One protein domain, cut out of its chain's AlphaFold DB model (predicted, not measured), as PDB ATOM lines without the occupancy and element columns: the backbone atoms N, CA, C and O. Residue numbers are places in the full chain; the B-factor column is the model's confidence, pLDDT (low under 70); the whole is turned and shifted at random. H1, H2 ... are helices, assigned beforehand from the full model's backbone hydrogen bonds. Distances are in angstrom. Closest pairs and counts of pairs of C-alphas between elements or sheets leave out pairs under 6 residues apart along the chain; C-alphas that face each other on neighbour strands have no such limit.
ATOM      1  N   GLY A 554     -13.167 -37.373  43.489       70.94
ATOM      2  CA  GLY A 554     -12.495 -38.655  43.727       70.94
ATOM      3  C   GLY A 554     -12.328 -39.035  45.205       70.94
ATOM      4  O   GLY A 554     -11.681 -40.035  45.501       70.94
ATOM      5  N   LYS A 555     -12.887 -38.259  46.142       75.44
ATOM      6  CA  LYS A 555     -12.795 -38.524  47.582       75.44
ATOM      7  C   LYS A 555     -13.940 -39.423  48.021       75.44
ATOM      8  O   LYS A 555     -15.095 -39.056  47.838       75.44
ATOM      9  N   ILE A 556     -13.605 -40.550  48.645       77.62
ATOM     10  CA  ILE A 556     -14.584 -41.513  49.157       77.62
ATOM     11  C   ILE A 556     -14.737 -41.429  50.676       77.62
ATOM     12  O   ILE A 556     -13.790 -41.106  51.399       77.62
ATOM     13  N   THR A 557     -15.924 -41.752  51.182       73.69
ATOM     14  CA  THR A 557     -16.169 -41.841  52.628       73.69
ATOM     15  C   THR A 557     -15.575 -43.143  53.190       73.69
ATOM     16  O   THR A 557     -15.791 -44.199  52.596       73.69
ATOM     17  N   PRO A 558     -14.931 -43.148  54.380       68.56
ATOM     18  CA  PRO A 558     -14.438 -44.380  55.024       68.56
ATOM     19  C   PRO A 558     -15.509 -45.471  55.208       68.56
ATOM     20  O   PRO A 558     -15.197 -46.657  55.250       68.56
ATOM     21  N   ALA A 559     -16.776 -45.053  55.260       65.00
ATOM     22  CA  ALA A 559     -17.982 -45.873  55.274       65.00
ATOM     23  C   ALA A 559     -18.066 -46.926  54.162       65.00
ATOM     24  O   ALA A 559     -18.664 -47.984  54.359       65.00
ATOM     25  N   ILE A 560     -17.503 -46.629  52.988       70.69
ATOM     26  CA  ILE A 560     -17.659 -47.470  51.801       70.69
ATOM     27  C   ILE A 560     -16.962 -48.826  51.962       70.69
ATOM     28  O   ILE A 560     -17.375 -49.806  51.348       70.69
ATOM     29  N   ALA A 561     -15.958 -48.913  52.843       66.12
ATOM     30  CA  ALA A 561     -15.268 -50.160  53.149       66.12
ATOM     31  C   ALA A 561     -16.221 -51.223  53.723       66.12
ATOM     32  O   ALA A 561     -16.106 -52.390  53.358       66.12
ATOM     33  N   ASP A 562     -17.202 -50.830  54.543       65.19
ATOM     34  CA  ASP A 562     -18.208 -51.750  55.096       65.19
ATOM     35  C   ASP A 562     -19.185 -52.242  54.012       65.19
ATOM     36  O   ASP A 562     -19.675 -53.371  54.062       65.19
ATOM     37  N   VAL A 563     -19.459 -51.403  53.008       63.44
ATOM     38  CA  VAL A 563     -20.343 -51.733  51.878       63.44
ATOM     39  C   VAL A 563     -19.653 -52.682  50.900       63.44
ATOM     40  O   VAL A 563     -20.284 -53.611  50.401       63.44
ATOM     41  N   VAL A 564     -18.363 -52.473  50.631       67.31
ATOM     42  CA  VAL A 564     -17.628 -53.250  49.623       67.31
ATOM     43  C   VAL A 564     -17.052 -54.547  50.192       67.31
ATOM     44  O   VAL A 564     -17.155 -55.583  49.539       67.31
ATOM     45  N   ASN A 565     -16.516 -54.536  51.417       65.88
ATOM     46  CA  ASN A 565     -15.859 -55.713  52.003       65.88
ATOM     47  C   ASN A 565     -16.836 -56.669  52.715       65.88
ATOM     48  O   ASN A 565     -16.552 -57.858  52.845       65.88
ATOM     49  N   ASP A 566     -17.987 -56.166  53.167       63.84
ATOM     50  CA  ASP A 566     -18.995 -56.900  53.946       63.84
ATOM     51  C   ASP A 566     -20.403 -56.809  53.304       63.84
ATOM     52  O   ASP A 566     -21.424 -56.944  53.985       63.84
ATOM     53  N   GLY A 567     -20.476 -56.611  51.978       60.28
ATOM     54  CA  GLY A 567     -21.704 -56.272  51.234       60.28
ATOM     55  C   GLY A 567     -22.938 -57.139  51.526       60.28
ATOM     56  O   GLY A 567     -24.056 -56.623  51.615       60.28
ATOM     57  N   SER A 568     -22.754 -58.439  51.792       60.91
ATOM     58  CA  SER A 568     -23.857 -59.341  52.155       60.91
ATOM     59  C   SER A 568     -24.513 -58.969  53.490       60.91
ATOM     60  O   SER A 568     -25.738 -58.996  53.600       60.91
ATOM     61  N   LYS A 569     -23.729 -58.537  54.486       61.50
ATOM     62  CA  LYS A 569     -24.240 -58.035  55.772       61.50
ATOM     63  C   LYS A 569     -24.925 -56.680  55.612       61.50
ATOM     64  O   LYS A 569     -25.930 -56.435  56.277       61.50
ATOM     65  N   PHE A 570     -24.408 -55.821  54.728       60.31
ATOM     66  CA  PHE A 570     -25.024 -54.536  54.389       60.31
ATOM     67  C   PHE A 570     -26.431 -54.731  53.799       60.31
ATOM     68  O   PHE A 570     -27.388 -54.111  54.268       60.31
ATOM     69  N   MET A 571     -26.599 -55.656  52.848       62.66
ATOM     70  CA  MET A 571     -27.909 -55.914  52.237       62.66
ATOM     71  C   MET A 571     -28.877 -56.688  53.123       62.66
ATOM     72  O   MET A 571     -30.064 -56.359  53.136       62.66
ATOM     73  N   ASP A 572     -28.396 -57.663  53.898       60.75
ATOM     74  CA  ASP A 572     -29.222 -58.375  54.878       60.75
ATOM     75  C   ASP A 572     -29.792 -57.422  55.941       60.75
ATOM     76  O   ASP A 572     -30.931 -57.588  56.383       60.75
ATOM     77  N   ALA A 573     -29.017 -56.410  56.344       56.62
ATOM     78  CA  ALA A 573     -29.458 -55.356  57.253       56.62
ATOM     79  C   ALA A 573     -30.480 -54.410  56.599       56.62
ATOM     80  O   ALA A 573     -31.479 -54.054  57.228       56.62
ATOM     81  N   TYR A 574     -30.259 -54.041  55.333       56.78
ATOM     82  CA  TYR A 574     -31.103 -53.113  54.578       56.78
ATOM     83  C   TYR A 574     -32.467 -53.706  54.171       56.78
ATOM     84  O   TYR A 574     -33.470 -52.991  54.153       56.78
ATOM     85  N   GLN A 575     -32.531 -55.013  53.880       58.91
ATOM     86  CA  GLN A 575     -33.767 -55.721  53.512       58.91
ATOM     87  C   GLN A 575     -34.684 -56.035  54.703       58.91
ATOM     88  O   GLN A 575     -35.894 -56.157  54.523       58.91
ATOM     89  N   LYS A 576     -34.135 -56.199  55.913       55.59
ATOM     90  CA  LYS A 576     -34.902 -56.638  57.094       55.59
ATOM     91  C   LYS A 576     -35.549 -55.499  57.888       55.59
ATOM     92  O   LYS A 576     -36.123 -55.784  58.934       55.59
ATOM     93  N   ASP A 577     -35.415 -54.238  57.458       52.44
ATOM     94  CA  ASP A 577     -35.791 -53.029  58.229       52.44
ATOM     95  C   ASP A 577     -35.254 -53.035  59.685       52.44
ATOM     96  O   ASP A 577     -35.732 -52.311  60.558       52.44
ATOM     97  N   ALA A 578     -34.251 -53.873  59.971       46.94
ATOM     98  CA  ALA A 578     -33.936 -54.308  61.330       46.94
ATOM     99  C   ALA A 578     -32.622 -53.747  61.881       46.94
ATOM    100  O   ALA A 578     -32.276 -54.076  63.015       46.94
ATOM    101  N   VAL A 579     -31.873 -52.907  61.152       43.50
ATOM    102  CA  VAL A 579     -30.620 -52.339  61.682       43.50
ATOM    103  C   VAL A 579     -30.366 -50.913  61.178       43.50
ATOM    104  O   VAL A 579     -30.503 -50.604  59.996       43.50
ATOM    105  N   LYS A 580     -29.940 -50.044  62.108       46.31
ATOM    106  CA  LYS A 580     -29.194 -48.812  61.819       46.31
ATOM    107  C   LYS A 580     -28.041 -49.186  60.885       46.31
ATOM    108  O   LYS A 580     -27.208 -49.987  61.300       46.31
ATOM    109  N   LEU A 581     -27.968 -48.621  59.674       42.22
ATOM    110  CA  LEU A 581     -26.728 -48.669  58.885       42.22
ATOM    111  C   LEU A 581     -25.536 -48.361  59.814       42.22
ATOM    112  O   LEU A 581     -25.730 -47.634  60.803       42.22
ATOM    113  N   PRO A 582     -24.315 -48.852  59.517       42.41
ATOM    114  CA  PRO A 582     -23.123 -48.299  60.150       42.41
ATOM    115  C   PRO A 582     -23.273 -46.777  60.164       42.41
ATOM    116  O   PRO A 582     -23.771 -46.202  59.191       42.41
ATOM    117  N   SER A 583     -22.896 -46.110  61.253       46.53
ATOM    118  CA  SER A 583     -22.999 -44.649  61.444       46.53
ATOM    119  C   SER A 583     -22.333 -43.801  60.341       46.53
ATOM    120  O   SER A 583     -22.253 -42.585  60.451       46.53
ATOM    121  N   ALA A 584     -21.836 -44.444  59.292       48.78
ATOM    122  CA  ALA A 584     -20.889 -43.999  58.310       48.78
ATOM    123  C   ALA A 584     -21.541 -43.302  57.088       48.78
ATOM    124  O   ALA A 584     -20.931 -42.378  56.565       48.78
ATOM    125  N   TYR A 585     -22.799 -43.607  56.715       56.31
ATOM    126  CA  TYR A 585     -23.614 -42.749  55.811       56.31
ATOM    127  C   TYR A 585     -24.695 -41.935  56.539       56.31
ATOM    128  O   TYR A 585     -25.529 -41.284  55.913       56.31
ATOM    129  N   GLY A 586     -24.639 -41.927  57.873       50.97
ATOM    130  CA  GLY A 586     -25.435 -41.057  58.730       50.97
ATOM    131  C   GLY A 586     -26.913 -41.436  58.852       50.97
ATOM    132  O   GLY A 586     -27.600 -41.760  57.888       50.97
ATOM    133  N   GLN A 587     -27.401 -41.342  60.089       49.50
ATOM    134  CA  GLN A 587     -28.815 -41.229  60.418       49.50
ATOM    135  C   GLN A 587     -29.119 -39.732  60.553       49.50
ATOM    136  O   GLN A 587     -28.661 -39.098  61.508       49.50
ATOM    137  N   LEU A 588     -29.883 -39.155  59.627       42.97
ATOM    138  CA  LEU A 588     -30.392 -37.794  59.798       42.97
ATOM    139  C   LEU A 588     -31.650 -37.873  60.682       42.97
ATOM    140  O   LEU A 588     -32.760 -38.089  60.208       42.97
ATOM    141  N   SER A 589     -31.468 -37.707  61.997       42.94
ATOM    142  CA  SER A 589     -32.522 -37.612  63.031       42.94
ATOM    143  C   SER A 589     -33.306 -38.903  63.375       42.94
ATOM    144  O   SER A 589     -33.012 -39.997  62.903       42.94
ATOM    145  N   TYR A 590     -34.290 -38.801  64.280       41.62
ATOM    146  CA  TYR A 590     -35.066 -39.909  64.879       41.62
ATOM    147  C   TYR A 590     -35.858 -40.791  63.883       41.62
ATOM    148  O   TYR A 590     -36.529 -41.731  64.308       41.62
ATOM    149  N   ARG A 591     -35.784 -40.530  62.572       48.22
ATOM    150  CA  ARG A 591     -36.367 -41.357  61.508       48.22
ATOM    151  C   ARG A 591     -35.243 -41.944  60.652       48.22
ATOM    152  O   ARG A 591     -34.289 -41.241  60.342       48.22
ATOM    153  N   MET A 592     -35.337 -43.233  60.310       49.12
ATOM    154  CA  MET A 592     -34.331 -43.956  59.517       49.12
ATOM    155  C   MET A 592     -34.239 -43.372  58.100       49.12
ATOM    156  O   MET A 592     -34.931 -43.813  57.190       49.12
ATOM    157  N   THR A 593     -33.426 -42.334  57.939       54.53
ATOM    158  CA  THR A 593     -33.188 -41.639  56.673       54.53
ATOM    159  C   THR A 593     -31.686 -41.603  56.442       54.53
ATOM    160  O   THR A 593     -30.914 -41.363  57.375       54.53
ATOM    161  N   TYR A 594     -31.279 -41.936  55.220       64.19
ATOM    162  CA  TYR A 594     -29.888 -42.200  54.862       64.19
ATOM    163  C   TYR A 594     -29.364 -41.119  53.919       64.19
ATOM    164  O   TYR A 594     -30.113 -40.630  53.069       64.19
ATOM    165  N   ASN A 595     -28.081 -40.764  54.025       74.06
ATOM    166  CA  ASN A 595     -27.464 -39.815  53.100       74.06
ATOM    167  C   ASN A 595     -27.193 -40.480  51.737       74.06
ATOM    168  O   ASN A 595     -26.095 -40.974  51.467       74.06
ATOM    169  N   LEU A 596     -28.217 -40.492  50.875       78.69
ATOM    170  CA  LEU A 596     -28.125 -41.043  49.521       78.69
ATOM    171  C   LEU A 596     -27.086 -40.307  48.665       78.69
ATOM    172  O   LEU A 596     -26.474 -40.932  47.805       78.69
ATOM    173  N   VAL A 597     -26.840 -39.017  48.927       81.62
ATOM    174  CA  VAL A 597     -25.842 -38.229  48.192       81.62
ATOM    175  C   VAL A 597     -24.449 -38.810  48.403       81.62
ATOM    176  O   VAL A 597     -23.788 -39.182  47.437       81.62
ATOM    177  N   SER A 598     -24.009 -38.963  49.652       78.06
ATOM    178  CA  SER A 598     -22.679 -39.513  49.946       78.06
ATOM    179  C   SER A 598     -22.527 -40.959  49.467       78.06
ATOM    180  O   SER A 598     -21.519 -41.302  48.860       78.06
ATOM    181  N   MET A 599     -23.550 -41.795  49.667       78.94
ATOM    182  CA  MET A 599     -23.507 -43.207  49.275       78.94
ATOM    183  C   MET A 599     -23.379 -43.393  47.758       78.94
ATOM    184  O   MET A 599     -22.499 -44.116  47.300       78.94
ATOM    185  N   PHE A 600     -24.230 -42.740  46.959       85.12
ATOM    186  CA  PHE A 600     -24.169 -42.876  45.500       85.12
ATOM    187  C   PHE A 600     -22.950 -42.172  44.888       85.12
ATOM    188  O   PHE A 600     -22.474 -42.615  43.845       85.12
ATOM    189  N   SER A 601     -22.400 -41.145  45.547       84.62
ATOM    190  CA  SER A 601     -21.124 -40.536  45.142       84.62
ATOM    191  C   SER A 601     -19.968 -41.525  45.278       84.62
ATOM    192  O   SER A 601     -19.217 -41.725  44.327       84.62
ATOM    193  N   ASP A 602     -19.862 -42.205  46.422       83.56
ATOM    194  CA  ASP A 602     -18.792 -43.177  46.669       83.56
ATOM    195  C   ASP A 602     -18.897 -44.396  45.742       83.56
ATOM    196  O   ASP A 602     -17.898 -44.844  45.174       83.56
ATOM    197  N   LEU A 603     -20.116 -44.910  45.536       85.00
ATOM    198  CA  LEU A 603     -20.372 -46.019  44.610       85.00
ATOM    199  C   LEU A 603     -19.996 -45.661  43.167       85.00
ATOM    200  O   LEU A 603     -19.450 -46.502  42.450       85.00
ATOM    201  N   ALA A 604     -20.258 -44.421  42.750       86.44
ATOM    202  CA  ALA A 604     -19.865 -43.930  41.439       86.44
ATOM    203  C   ALA A 604     -18.341 -43.791  41.299       86.44
ATOM    204  O   ALA A 604     -17.782 -44.248  40.304       86.44
ATOM    205  N   ILE A 605     -17.655 -43.231  42.303       83.38
ATOM    206  CA  ILE A 605     -16.188 -43.081  42.301       83.38
ATOM    207  C   ILE A 605     -15.487 -44.445  42.198       83.38
ATOM    208  O   ILE A 605     -14.496 -44.582  41.484       83.38
ATOM    209  N   LEU A 606     -16.014 -45.478  42.863       79.31
ATOM    210  CA  LEU A 606     -15.461 -46.836  42.805       79.31
ATOM    211  C   LEU A 606     -15.818 -47.609  41.522       79.31
ATOM    212  O   LEU A 606     -15.330 -48.730  41.332       79.31
ATOM    213  N   GLY A 607     -16.648 -47.030  40.647       82.62
ATOM    214  CA  GLY A 607     -17.111 -47.655  39.408       82.62
ATOM    215  C   GLY A 607     -18.148 -48.763  39.618       82.62
ATOM    216  O   GLY A 607     -18.285 -49.640  38.770       82.62
ATOM    217  N   LEU A 608     -18.855 -48.759  40.754       82.62
ATOM    218  CA  LEU A 608     -19.906 -49.735  41.076       82.62
ATOM    219  C   LEU A 608     -21.286 -49.311  40.545       82.62
ATOM    220  O   LEU A 608     -22.176 -50.150  40.402       82.62
ATOM    221  N   VAL A 609     -21.465 -48.020  40.245       87.31
ATOM    222  CA  VAL A 609     -22.664 -47.444  39.616       87.31
ATOM    223  C   VAL A 609     -22.238 -46.445  38.545       87.31
ATOM    224  O   VAL A 609     -21.372 -45.611  38.794       87.31
ATOM    225  N   ASP A 610     -22.866 -46.494  37.370       88.38
ATOM    226  CA  ASP A 610     -22.707 -45.444  36.361       88.38
ATOM    227  C   ASP A 610     -23.444 -44.174  36.821       88.38
ATOM    228  O   ASP A 610     -24.630 -44.211  37.158       88.38
ATOM    229  N   LEU A 611     -22.757 -43.028  36.815       86.88
ATOM    230  CA  LEU A 611     -23.335 -41.725  37.167       86.88
ATOM    231  C   LEU A 611     -24.573 -41.363  36.334       86.88
ATOM    232  O   LEU A 611     -25.423 -40.606  36.806       86.88
ATOM    233  N   ASN A 612     -24.696 -41.891  35.114       89.25
ATOM    234  CA  ASN A 612     -25.867 -41.684  34.263       89.25
ATOM    235  C   ASN A 612     -27.101 -42.454  34.749       89.25
ATOM    236  O   ASN A 612     -28.223 -42.030  34.472       89.25
ATOM    237  N   GLU A 613     -26.919 -43.549  35.492       88.38
ATOM    238  CA  GLU A 613     -28.025 -44.296  36.101       88.38
ATOM    239  C   GLU A 613     -28.604 -43.565  37.326       88.38
ATOM    240  O   GLU A 613     -29.762 -43.786  37.689       88.38
ATOM    241  N   VAL A 614     -27.839 -42.652  37.940       90.75
ATOM    242  CA  VAL A 614     -28.275 -41.858  39.098       90.75
ATOM    243  C   VAL A 614     -29.180 -40.704  38.647       90.75
ATOM    244  O   VAL A 614     -28.727 -39.602  38.330       90.75
ATOM    245  N   THR A 615     -30.484 -40.974  38.625       93.44
ATOM    246  CA  THR A 615     -31.551 -40.052  38.192       93.44
ATOM    247  C   THR A 615     -32.445 -39.608  39.358       93.44
ATOM    248  O   THR A 615     -32.480 -40.279  40.397       93.44
ATOM    249  N   PRO A 616     -33.198 -38.496  39.231       91.69
ATOM    250  CA  PRO A 616     -34.180 -38.101  40.243       91.69
ATOM    251  C   PRO A 616     -35.211 -39.207  40.492       91.69
ATOM    252  O   PRO A 616     -35.528 -39.516  41.639       91.69
ATOM    253  N   GLU A 617     -35.660 -39.880  39.431       91.25
ATOM    254  CA  GLU A 617     -36.585 -41.009  39.494       91.25
ATOM    255  C   GLU A 617     -36.004 -42.171  40.308       91.25
ATOM    256  O   GLU A 617     -36.719 -42.755  41.130       91.25
ATOM    257  N   LEU A 618     -34.709 -42.475  40.148       90.31
ATOM    258  CA  LEU A 618     -34.024 -43.490  40.952       90.31
ATOM    259  C   LEU A 618     -34.072 -43.151  42.451       90.31
ATOM    260  O   LEU A 618     -34.331 -44.020  43.284       90.31
ATOM    261  N   LEU A 619     -33.836 -41.886  42.801       89.00
ATOM    262  CA  LEU A 619     -33.762 -41.439  44.195       89.00
ATOM    263  C   LEU A 619     -35.137 -41.132  44.814       89.00
ATOM    264  O   LEU A 619     -35.250 -41.094  46.034       89.00
ATOM    265  N   SER A 620     -36.181 -40.955  43.999       88.69
ATOM    266  CA  SER A 620     -37.532 -40.541  44.421       88.69
ATOM    267  C   SER A 620     -38.325 -41.565  45.215       88.69
ATOM    268  O   SER A 620     -39.261 -41.195  45.921       88.69
ATOM    269  N   MET A 621     -37.964 -42.843  45.123       85.00
ATOM    270  CA  MET A 621     -38.676 -43.915  45.806       85.00
ATOM    271  C   MET A 621     -37.713 -44.984  46.293       85.00
ATOM    272  O   MET A 621     -36.845 -45.431  45.543       85.00
ATOM    273  N   ARG A 622     -37.956 -45.473  47.515       82.88
ATOM    274  CA  ARG A 622     -37.191 -46.551  48.152       82.88
ATOM    275  C   ARG A 622     -36.936 -47.721  47.223       82.88
ATOM    276  O   ARG A 622     -35.791 -48.111  47.027       82.88
ATOM    277  N   LYS A 623     -37.997 -48.251  46.617       83.25
ATOM    278  CA  LYS A 623     -37.914 -49.419  45.736       83.25
ATOM    279  C   LYS A 623     -36.828 -49.269  44.661       83.25
ATOM    280  O   LYS A 623     -36.063 -50.203  44.459       83.25
ATOM    281  N   ASN A 624     -36.742 -48.099  44.030       85.69
ATOM    282  CA  ASN A 624     -35.867 -47.868  42.885       85.69
ATOM    283  C   ASN A 624     -34.387 -47.895  43.298       85.69
ATOM    284  O   ASN A 624     -33.593 -48.630  42.715       85.69
ATOM    285  N   HIS A 625     -34.003 -47.154  44.341       83.00
ATOM    286  CA  HIS A 625     -32.609 -47.155  44.791       83.00
ATOM    287  C   HIS A 625     -32.212 -48.441  45.535       83.00
ATOM    288  O   HIS A 625     -31.055 -48.847  45.448       83.00
ATOM    289  N   VAL A 626     -33.150 -49.135  46.197       79.12
ATOM    290  CA  VAL A 626     -32.903 -50.472  46.779       79.12
ATOM    291  C   VAL A 626     -32.502 -51.480  45.704       79.12
ATOM    292  O   VAL A 626     -31.601 -52.282  45.930       79.12
ATOM    293  N   GLU A 627     -33.174 -51.460  44.555       81.88
ATOM    294  CA  GLU A 627     -32.929 -52.400  43.458       81.88
ATOM    295  C   GLU A 627     -31.498 -52.273  42.915       81.88
ATOM    296  O   GLU A 627     -30.799 -53.275  42.747       81.88
ATOM    297  N   ILE A 628     -31.012 -51.038  42.752       83.38
ATOM    298  CA  ILE A 628     -29.619 -50.781  42.363       83.38
ATOM    299  C   ILE A 628     -28.640 -51.291  43.426       83.38
ATOM    300  O   ILE A 628     -27.664 -51.960  43.085       83.38
ATOM    301  N   LEU A 629     -28.910 -51.055  44.714       78.56
ATOM    302  CA  LEU A 629     -28.062 -51.560  45.801       78.56
ATOM    303  C   LEU A 629     -28.024 -53.096  45.859       78.56
ATOM    304  O   LEU A 629     -26.961 -53.681  46.071       78.56
ATOM    305  N   GLN A 630     -29.155 -53.766  45.613       76.44
ATOM    306  CA  GLN A 630     -29.220 -55.227  45.518       76.44
ATOM    307  C   GLN A 630     -28.351 -55.758  44.382       76.44
ATOM    308  O   GLN A 630     -27.576 -56.690  44.600       76.44
ATOM    309  N   ARG A 631     -28.429 -55.131  43.202       82.25
ATOM    310  CA  ARG A 631     -27.601 -55.490  42.045       82.25
ATOM    311  C   ARG A 631     -26.112 -55.407  42.382       82.25
ATOM    312  O   ARG A 631     -25.380 -56.356  42.111       82.25
ATOM    313  N   ILE A 632     -25.678 -54.311  43.007       80.06
ATOM    314  CA  ILE A 632     -24.275 -54.110  43.408       80.06
ATOM    315  C   ILE A 632     -23.829 -55.207  44.374       80.06
ATOM    316  O   ILE A 632     -22.783 -55.817  44.176       80.06
ATOM    317  N   ASN A 633     -24.633 -55.514  45.390       75.94
ATOM    318  CA  ASN A 633     -24.291 -56.562  46.343       75.94
ATOM    319  C   ASN A 633     -24.175 -57.950  45.709       75.94
ATOM    320  O   ASN A 633     -23.265 -58.697  46.052       75.94
ATOM    321  N   THR A 634     -25.070 -58.308  44.786       78.25
ATOM    322  CA  THR A 634     -24.963 -59.585  44.071       78.25
ATOM    323  C   THR A 634     -23.637 -59.684  43.317       78.25
ATOM    324  O   THR A 634     -23.004 -60.737  43.352       78.25
ATOM    325  N   VAL A 635     -23.188 -58.586  42.697       78.62
ATOM    326  CA  VAL A 635     -21.874 -58.518  42.039       78.62
ATOM    327  C   VAL A 635     -20.744 -58.685  43.056       78.62
ATOM    328  O   VAL A 635     -19.874 -59.528  42.859       78.62
ATOM    329  N   LEU A 636     -20.770 -57.942  44.165       76.75
ATOM    330  CA  LEU A 636     -19.729 -57.995  45.200       76.75
ATOM    331  C   LEU A 636     -19.622 -59.373  45.872       76.75
ATOM    332  O   LEU A 636     -18.522 -59.865  46.113       76.75
ATOM    333  N   ALA A 637     -20.752 -60.031  46.140       73.06
ATOM    334  CA  ALA A 637     -20.784 -61.360  46.746       73.06
ATOM    335  C   ALA A 637     -20.182 -62.451  45.840       73.06
ATOM    336  O   ALA A 637     -19.692 -63.460  46.347       73.06
ATOM    337  N   GLY A 638     -20.222 -62.251  44.519       72.88
ATOM    338  CA  GLY A 638     -19.689 -63.180  43.523       72.88
ATOM    339  C   GLY A 638     -18.188 -63.056  43.258       72.88
ATOM    340  O   GLY A 638     -17.668 -63.865  42.493       72.88
ATOM    341  N   ARG A 639     -17.498 -62.077  43.863       78.56
ATOM    342  CA  ARG A 639     -16.072 -61.815  43.617       78.56
ATOM    343  C   ARG A 639     -15.155 -62.911  44.168       78.56
ATOM    344  O   ARG A 639     -15.386 -63.418  45.276       78.56
ATOM    345  N   THR A 640     -14.102 -63.248  43.421       80.31
ATOM    346  CA  THR A 640     -13.024 -64.143  43.882       80.31
ATOM    347  C   THR A 640     -12.213 -63.494  45.005       80.31
ATOM    348  O   THR A 640     -12.340 -62.299  45.281       80.31
ATOM    349  N   ASP A 641     -11.379 -64.276  45.692       74.12
ATOM    350  CA  ASP A 641     -10.524 -63.732  46.751       74.12
ATOM    351  C   ASP A 641      -9.466 -62.761  46.190       74.12
ATOM    352  O   ASP A 641      -9.138 -61.782  46.861       74.12
ATOM    353  N   GLU A 642      -9.010 -62.948  44.942       75.56
ATOM    354  CA  GLU A 642      -8.144 -61.966  44.272       75.56
ATOM    355  C   GLU A 642      -8.888 -60.658  43.966       75.56
ATOM    356  O   GLU A 642      -8.362 -59.572  44.208       75.56
ATOM    357  N   GLU A 643     -10.125 -60.745  43.473       79.19
ATOM    358  CA  GLU A 643     -10.947 -59.569  43.162       79.19
ATOM    359  C   GLU A 643     -11.293 -58.771  44.424       79.19
ATOM    360  O   GLU A 643     -11.182 -57.546  44.426       79.19
ATOM    361  N   LYS A 644     -11.622 -59.453  45.529       77.50
ATOM    362  CA  LYS A 644     -11.848 -58.810  46.835       77.50
ATOM    363  C   LYS A 644     -10.598 -58.110  47.354       77.50
ATOM    364  O   LYS A 644     -10.699 -57.023  47.922       77.50
ATOM    365  N   GLN A 645      -9.423 -58.712  47.167       77.38
ATOM    366  CA  GLN A 645      -8.166 -58.075  47.549       77.38
ATOM    367  C   GLN A 645      -7.895 -56.830  46.694       77.38
ATOM    368  O   GLN A 645      -7.515 -55.796  47.240       77.38
ATOM    369  N   ALA A 646      -8.169 -56.889  45.388       80.44
ATOM    370  CA  ALA A 646      -8.044 -55.742  44.490       80.44
ATOM    371  C   ALA A 646      -9.017 -54.602  44.845       80.44
ATOM    372  O   ALA A 646      -8.665 -53.425  44.736       80.44
ATOM    373  N   ASP A 647     -10.228 -54.920  45.303       80.12
ATOM    374  CA  ASP A 647     -11.178 -53.919  45.798       80.12
ATOM    375  C   ASP A 647     -10.720 -53.269  47.096       80.12
ATOM    376  O   ASP A 647     -10.776 -52.044  47.231       80.12
ATOM    377  N   ALA A 648     -10.251 -54.083  48.045       78.44
ATOM    378  CA  ALA A 648      -9.707 -53.598  49.302       78.44
ATOM    379  C   ALA A 648      -8.501 -52.683  49.053       78.44
ATOM    380  O   ALA A 648      -8.382 -51.639  49.696       78.44
ATOM    381  N   ASP A 649      -7.642 -53.029  48.095       81.06
ATOM    382  CA  ASP A 649      -6.510 -52.199  47.704       81.06
ATOM    383  C   ASP A 649      -6.978 -50.886  47.052       81.06
ATOM    384  O   ASP A 649      -6.524 -49.814  47.443       81.06
ATOM    385  N   ARG A 650      -7.957 -50.932  46.134       79.88
ATOM    386  CA  ARG A 650      -8.542 -49.734  45.500       79.88
ATOM    387  C   ARG A 650      -9.151 -48.777  46.526       79.88
ATOM    388  O   ARG A 650      -8.961 -47.567  46.426       79.88
ATOM    389  N   ILE A 651      -9.874 -49.305  47.513       80.19
ATOM    390  CA  ILE A 651     -10.490 -48.512  48.584       80.19
ATOM    391  C   ILE A 651      -9.421 -47.900  49.480       80.19
ATOM    392  O   ILE A 651      -9.476 -46.709  49.768       80.19
ATOM    393  N   ASN A 652      -8.441 -48.689  49.917       79.50
ATOM    394  CA  ASN A 652      -7.379 -48.182  50.778       79.50
ATOM    395  C   ASN A 652      -6.489 -47.167  50.050       79.50
ATOM    396  O   ASN A 652      -6.058 -46.207  50.681       79.50
ATOM    397  N   LEU A 653      -6.285 -47.313  48.740       80.44
ATOM    398  CA  LEU A 653      -5.605 -46.320  47.911       80.44
ATOM    399  C   LEU A 653      -6.413 -45.014  47.833       80.44
ATOM    400  O   LEU A 653      -5.874 -43.941  48.085       80.44
ATOM    401  N   ALA A 654      -7.721 -45.091  47.568       75.06
ATOM    402  CA  ALA A 654      -8.597 -43.916  47.507       75.06
ATOM    403  C   ALA A 654      -8.815 -43.235  48.878       75.06
ATOM    404  O   ALA A 654      -9.064 -42.030  48.936       75.06
ATOM    405  N   LEU A 655      -8.670 -43.973  49.985       77.62
ATOM    406  CA  LEU A 655      -8.618 -43.427  51.350       77.62
ATOM    407  C   LEU A 655      -7.234 -42.868  51.729       77.62
ATOM    408  O   LEU A 655      -7.120 -42.192  52.750       77.62
ATOM    409  N   GLY A 656      -6.195 -43.137  50.931       74.69
ATOM    410  CA  GLY A 656      -4.808 -42.756  51.220       74.69
ATOM    411  C   GLY A 656      -4.130 -43.598  52.308       74.69
ATOM    412  O   GLY A 656      -3.150 -43.152  52.896       74.69
ATOM    413  N   ASN A 657      -4.653 -44.791  52.601       77.25
ATOM    414  CA  ASN A 657      -4.121 -45.710  53.612       77.25
ATOM    415  C   ASN A 657      -2.933 -46.546  53.112       77.25
ATOM    416  O   ASN A 657      -2.152 -47.017  53.933       77.25
ATOM    417  N   ILE A 658      -2.839 -46.779  51.799       78.50
ATOM    418  CA  ILE A 658      -1.761 -47.537  51.148       78.50
ATOM    419  C   ILE A 658      -1.345 -46.851  49.845       78.50
ATOM    420  O   ILE A 658      -2.108 -46.065  49.280       78.50
ATOM    421  N   THR A 659      -0.158 -47.183  49.353       82.88
ATOM    422  CA  THR A 659       0.407 -46.684  48.091       82.88
ATOM    423  C   THR A 659       0.466 -47.772  47.013       82.88
ATOM    424  O   THR A 659       0.441 -48.968  47.310       82.88
TER     425      THR A 659
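This is residues 554 to 659 of the 773 residues of the protein "Defense against restriction protein" of Escherichia coli (UniProt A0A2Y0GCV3). Short H1 lies near the middle, H6 beside it, H3 on another side, H2 and H5 side by side. The printed part has 106 residues with six named helices, H1 to H6. It is all helix and compact: radius of gyration of the C-alphas 13.6 A, spans 39 by 29 by 26 A.

H1, residues 560 to 565, touches H6, 641 to 654, at a shallow tilt, 16 degrees, closest C-alphas Ala 561 and Ile 651, 6.8 A. H1 only just touches H3, 596 to 605, by 3 C-alpha pairs within 8 A. H2, 567 to 575, touches H5, 622 to 637, closest C-alphas Gly 567 and Asn 633, 5.5 A. H4, 616 to 620, touches H5 only at the corner. Every O i to N i+4 pair is within hydrogen-bond range except in H5, 11 of 12.

H1 begins at C-alpha 560 (-17.659, -47.470, 51.801), and H6 ends at C-alpha 654 (-8.597, -43.916, 47.507).

H2 to H3 is a long link; pLDDT is under 70 at 558 to 559 and 561 to 594.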